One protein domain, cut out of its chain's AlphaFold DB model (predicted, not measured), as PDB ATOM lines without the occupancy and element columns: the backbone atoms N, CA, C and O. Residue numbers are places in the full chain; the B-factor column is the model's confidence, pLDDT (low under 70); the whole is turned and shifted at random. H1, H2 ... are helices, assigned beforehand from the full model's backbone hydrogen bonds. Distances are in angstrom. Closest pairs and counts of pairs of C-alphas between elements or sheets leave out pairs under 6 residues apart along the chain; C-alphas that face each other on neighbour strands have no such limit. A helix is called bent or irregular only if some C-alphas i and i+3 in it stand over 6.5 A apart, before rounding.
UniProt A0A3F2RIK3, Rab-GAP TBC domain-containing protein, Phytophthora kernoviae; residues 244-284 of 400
ATOM      1  N   GLY A 244       5.181   7.935 -26.315       68.31
ATOM      2  CA  GLY A 244       3.860   7.288 -26.306       68.31
ATOM      3  C   GLY A 244       3.392   6.730 -24.953       68.31
ATOM      4  O   GLY A 244       2.222   6.378 -24.832       68.31
ATOM      5  N   LEU A 245       4.255   6.699 -23.930       72.75
ATOM      6  CA  LEU A 245       3.894   6.334 -22.550       72.75
ATOM      7  C   LEU A 245       4.109   7.517 -21.605       72.75
ATOM      8  O   LEU A 245       3.153   8.048 -21.044       72.75
ATOM      9  N   ASP A 246       5.347   7.992 -21.487       78.00
ATOM     10  CA  ASP A 246       5.712   9.049 -20.535       78.00
ATOM     11  C   ASP A 246       5.159  10.424 -20.932       78.00
ATOM     12  O   ASP A 246       4.904  11.284 -20.088       78.00
ATOM     13  N   GLU A 247       4.866  10.608 -22.219       69.25
ATOM     14  CA  GLU A 247       4.157  11.781 -22.730       69.25
ATOM     15  C   GLU A 247       2.707  11.856 -22.246       69.25
ATOM     16  O   GLU A 247       2.113  12.932 -22.259       69.25
ATOM     17  N   LEU A 248       2.095  10.752 -21.819       71.06
ATOM     18  CA  LEU A 248       0.702  10.768 -21.371       71.06
ATOM     19  C   LEU A 248       0.547  11.479 -20.020       71.06
ATOM     20  O   LEU A 248      -0.542  11.968 -19.723       71.06
ATOM     21  N   PHE A 249       1.633  11.636 -19.256       74.75
ATOM     22  CA  PHE A 249       1.640  12.293 -17.950       74.75
ATOM     23  C   PHE A 249       1.907  13.806 -18.078       74.75
ATOM     24  O   PHE A 249       3.039  14.211 -18.355       74.75
ATOM     25  N   PRO A 250       0.907  14.683 -17.841       64.19
ATOM     26  CA  PRO A 250       1.023  16.121 -18.118       64.19
ATOM     27  C   PRO A 250       2.150  16.827 -17.355       64.19
ATOM     28  O   PRO A 250       2.761  17.750 -17.888       64.19
ATOM     29  N   ALA A 251       2.444  16.376 -16.135       69.69
ATOM     30  CA  ALA A 251       3.463  16.960 -15.267       69.69
ATOM     31  C   ALA A 251       4.890  16.830 -15.813       69.69
ATOM     32  O   ALA A 251       5.703  17.742 -15.684       69.69
ATOM     33  N   GLN A 252       5.191  15.684 -16.426       70.88
ATOM     34  CA  GLN A 252       6.548  15.300 -16.824       70.88
ATOM     35  C   GLN A 252       6.726  15.337 -18.348       70.88
ATOM     36  O   GLN A 252       7.860  15.402 -18.822       70.88
ATOM     37  N   ARG A 253       5.620  15.418 -19.109       75.94
ATOM     38  CA  ARG A 253       5.578  15.518 -20.577       75.94
ATOM     39  C   ARG A 253       6.573  16.529 -21.132       75.94
ATOM     40  O   ARG A 253       7.387  16.178 -21.978       75.94
ATOM     41  N   ASN A 254       6.509  17.780 -20.677       79.44
ATOM     42  CA  ASN A 254       7.315  18.851 -21.268       79.44
ATOM     43  C   ASN A 254       8.807  18.656 -20.985       79.44
ATOM     44  O   ASN A 254       9.624  18.820 -21.888       79.44
ATOM     45  N   THR A 255       9.165  18.268 -19.761       84.62
ATOM     46  CA  THR A 255      10.555  18.002 -19.369       84.62
ATOM     47  C   THR A 255      11.123  16.811 -20.135       84.62
ATOM     48  O   THR A 255      12.213  16.907 -20.697       84.62
ATOM     49  N   PHE A 256      10.356  15.719 -20.224       84.88
ATOM     50  CA  PHE A 256      10.725  14.520 -20.968       84.88
ATOM     51  C   PHE A 256      10.922  14.816 -22.458       84.88
ATOM     52  O   PHE A 256      11.991  14.544 -22.997       84.88
ATOM     53  N   LEU A 257       9.935  15.440 -23.110       83.62
ATOM     54  CA  LEU A 257      10.017  15.800 -24.526       83.62
ATOM     55  C   LEU A 257      11.173  16.760 -24.809       83.62
ATOM     56  O   LEU A 257      11.861  16.599 -25.812       83.62
ATOM     57  N   THR A 258      11.410  17.744 -23.937       87.12
ATOM     58  CA  THR A 258      12.507  18.709 -24.109       87.12
ATOM     59  C   THR A 258      13.863  18.015 -24.058       87.12
ATOM     60  O   THR A 258      14.686  18.213 -24.949       87.12
ATOM     61  N   GLU A 259      14.090  17.162 -23.059       88.06
ATOM     62  CA  GLU A 259      15.351  16.430 -22.938       88.06
ATOM     63  C   GLU A 259      15.525  15.416 -24.072       88.06
ATOM     64  O   GLU A 259      16.593  15.325 -24.679       88.06
ATOM     65  N   LYS A 260      14.456  14.693 -24.423       88.38
ATOM     66  CA  LYS A 260      14.478  13.725 -25.517       88.38
ATOM     67  C   LYS A 260      14.775  14.415 -26.853       88.38
ATOM     68  O   LYS A 260      15.609  13.903 -27.599       88.38
ATOM     69  N   ASN A 261      14.186  15.581 -27.129       87.81
ATOM     70  CA  ASN A 261      14.511  16.403 -28.300       87.81
ATOM     71  C   ASN A 261      15.965  16.869 -28.295       87.81
ATOM     72  O   ASN A 261      16.672  16.631 -29.266       87.81
ATOM     73  N   ARG A 262      16.445  17.420 -27.174       92.19
ATOM     74  CA  ARG A 262      17.833  17.876 -27.027       92.19
ATOM     75  C   ARG A 262      18.842  16.765 -27.325       92.19
ATOM     76  O   ARG A 262      19.845  16.996 -27.996       92.19
ATOM     77  N   VAL A 263      18.605  15.557 -26.809       88.06
ATOM     78  CA  VAL A 263      19.459  14.393 -27.095       88.06
ATOM     79  C   VAL A 263      19.362  14.000 -28.567       88.06
ATOM     80  O   VAL A 263      20.378  13.669 -29.172       88.06
ATOM     81  N   GLY A 264      18.169  14.060 -29.153       85.06
ATOM     82  CA  GLY A 264      17.971  13.748 -30.562       85.06
ATOM     83  C   GLY A 264      18.660  14.735 -31.508       85.06
ATOM     84  O   GLY A 264      19.302  14.285 -32.450       85.06
ATOM     85  N   ASP A 265      18.657  16.036 -31.207       85.44
ATOM     86  CA  ASP A 265      19.411  17.048 -31.966       85.44
ATOM     87  C   ASP A 265      20.915  16.722 -31.995       85.44
ATOM     88  O   ASP A 265      21.576  16.811 -33.030       85.44
ATOM     89  N   VAL A 266      21.464  16.284 -30.856       87.94
ATOM     90  CA  VAL A 266      22.868  15.853 -30.753       87.94
ATOM     91  C   VAL A 266      23.118  14.592 -31.582       87.94
ATOM     92  O   VAL A 266      24.133  14.495 -32.271       87.94
ATOM     93  N   VAL A 267      22.200  13.624 -31.541       81.06
ATOM     94  CA  VAL A 267      22.289  12.385 -32.328       81.06
ATOM     95  C   VAL A 267      22.265  12.679 -33.832       81.06
ATOM     96  O   VAL A 267      23.101  12.138 -34.558       81.06
ATOM     97  N   LEU A 268      21.380  13.573 -34.280       76.25
ATOM     98  CA  LEU A 268      21.301  14.027 -35.670       76.25
ATOM     99  C   LEU A 268      22.590  14.739 -36.099       76.25
ATOM    100  O   LEU A 268      23.159  14.405 -37.137       76.25
ATOM    101  N   ALA A 269      23.115  15.648 -35.269       81.50
ATOM    102  CA  ALA A 269      24.363  16.360 -35.550       81.50
ATOM    103  C   ALA A 269      25.574  15.422 -35.704       81.50
ATOM    104  O   ALA A 269      26.501  15.714 -36.458       81.50
ATOM    105  N   HIS A 270      25.571  14.283 -35.005       79.25
ATOM    106  CA  HIS A 270      26.625  13.276 -35.111       79.25
ATOM    107  C   HIS A 270      26.555  12.420 -36.382       79.25
ATOM    108  O   HIS A 270      27.545  11.752 -36.686       79.25
ATOM    109  N   GLN A 271      25.421  12.407 -37.097       67.94
ATOM    110  CA  GLN A 271      25.205  11.629 -38.328       67.94
ATOM    111  C   GLN A 271      25.635  10.151 -38.198       67.94
ATOM    112  O   GLN A 271      26.165   9.540 -39.127       67.94
ATOM    113  N   SER A 272      25.440   9.569 -37.009       68.75
ATOM    114  CA  SER A 272      25.887   8.217 -36.671       68.75
ATOM    115  C   SER A 272      24.706   7.262 -36.558       68.75
ATOM    116  O   SER A 272      23.907   7.353 -35.627       68.75
ATOM    117  N   VAL A 273      24.649   6.283 -37.466       53.09
ATOM    118  CA  VAL A 273      23.580   5.270 -37.527       53.09
ATOM    119  C   VAL A 273      23.456   4.495 -36.211       53.09
ATOM    120  O   VAL A 273      22.355   4.257 -35.724       53.09
ATOM    121  N   SER A 274      24.577   4.145 -35.577       63.25
ATOM    122  CA  SER A 274      24.570   3.426 -34.296       63.25
ATOM    123  C   SER A 274      23.967   4.258 -33.161       63.25
ATOM    124  O   SER A 274      23.302   3.711 -32.281       63.25
ATOM    125  N   MET A 275      24.191   5.577 -33.175       72.62
ATOM    126  CA  MET A 275      23.615   6.491 -32.185       72.62
ATOM    127  C   MET A 275      22.127   6.718 -32.433       72.62
ATOM    128  O   MET A 275      21.353   6.650 -31.481       72.62
ATOM    129  N   ALA A 276      21.733   6.915 -33.694       66.31
ATOM    130  CA  ALA A 276      20.332   7.004 -34.100       66.31
ATOM    131  C   ALA A 276      19.560   5.759 -33.652       66.31
ATOM    132  O   ALA A 276      18.558   5.872 -32.951       66.31
ATOM    133  N   ARG A 277      20.113   4.568 -33.905       66.44
ATOM    134  CA  ARG A 277      19.527   3.298 -33.470       66.44
ATOM    135  C   ARG A 277      19.336   3.221 -31.957       66.44
ATOM    136  O   ARG A 277      18.255   2.889 -31.483       66.44
ATOM    137  N   GLN A 278      20.378   3.527 -31.183       76.00
ATOM    138  CA  GLN A 278      20.287   3.467 -29.722       76.00
ATOM    139  C   GLN A 278      19.269   4.474 -29.175       76.00
ATOM    140  O   GLN A 278      18.563   4.178 -28.215       76.00
ATOM    141  N   TYR A 279      19.167   5.641 -29.807       81.88
ATOM    142  CA  TYR A 279      18.192   6.665 -29.466       81.88
ATOM    143  C   TYR A 279      16.750   6.245 -29.796       81.88
ATOM    144  O   TYR A 279      15.843   6.511 -29.003       81.88
ATOM    145  N   SER A 280      16.531   5.562 -30.921       76.69
ATOM    146  CA  SER A 280      15.206   5.134 -31.386       76.69
ATOM    147  C   SER A 280      14.588   3.993 -30.577       76.69
ATOM    148  O   SER A 280      13.368   3.850 -30.604       76.69
ATOM    149  N   LYS A 281      15.377   3.235 -29.803       78.12
ATOM    150  CA  LYS A 281      14.878   2.122 -28.968       78.12
ATOM    151  C   LYS A 281      13.804   2.518 -27.952       78.12
ATOM    152  O   LYS A 281      12.951   1.697 -27.639       78.12
ATOM    153  N   THR A 282      13.818   3.760 -27.466       79.81
ATOM    154  CA  THR A 282      12.777   4.303 -26.567       79.81
ATOM    155  C   THR A 282      11.805   5.248 -27.285       79.81
ATOM    156  O   THR A 282      11.105   6.057 -26.672       79.81
ATOM    157  N   GLY A 283      11.771   5.153 -28.616       75.19
ATOM    158  CA  GLY A 283      11.001   5.999 -29.515       75.19
ATOM    159  C   GLY A 283      11.719   7.292 -29.914       75.19
ATOM    160  O   GLY A 283      12.694   7.722 -29.294       75.19
ATOM    161  N   CYS A 284      11.223   7.918 -30.983       78.19
ATOM    162  CA  CYS A 284      11.727   9.181 -31.520       78.19
ATOM    163  C   CYS A 284      10.617  10.249 -31.473       78.19
ATOM    164  O   CYS A 284       9.528  10.005 -32.016       78.19
TER     165      CYS A 284
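Overview. This is residues 244 to 284 of the 400 residues of the protein "Rab-GAP TBC domain-containing protein" of Phytophthora kernoviae (UniProt A0A3F2RIK3). A long helix, H1, makes the length of the model, and the much shorter H2 folds back beside its last part in a lopsided helical hairpin. The stretch before H1, residues 244 to 249, folds back over the other end of H1 on the same side as H2. The printed part has 41 residues with two named helices, H1 then H2, and no named strand; its class is all helix. It is only just loose, close to compact, with a radius of gyration of the C-alphas of 11.1 A, and its spans of 32 by 16 by 8 A only just make a rod.

Along the chain. The printed part begins at Gly 244, with its C-alpha at (3.860, 7.288, -26.306). H1 runs from Pro 250, C-alpha at (1.023, 16.121, -18.118), to His 270, 30.9 A from first to last C-alpha. It is irregular: C-alphas 251 and 254 are 7.4 A apart. H2 holds residues 273 to 280, is 10.4 A long, and ends with C-alpha 280 at (15.206, 5.134, -31.386).

Arrangement. H1 and H2 form a helical hairpin joined by a tight link of two residues. They touch, H1 with residues 264 to 268 alone, and their closest C-alphas, those of Val 267 and Ala 276, are 6.0 A apart. They run opposite ways at a shallow tilt of 4 degrees. In H2 every O i to N i+4 pair is within hydrogen-bond range; in H1, 15 of 17 are.

Size, cuts and confidence. The two farthest C-alphas, those of Ala 251 and Ser 272, are 32.2 A apart, while those of Gly 244 and Cys 284 are 9.6 A apart. Residues 269 to 274 stand free. The printed part has no cut and no long link between its helices. Its mean pLDDT is 77.1, with residues 244, 247, 250 to 251, 271 to 274 and 276 to 277 under 70.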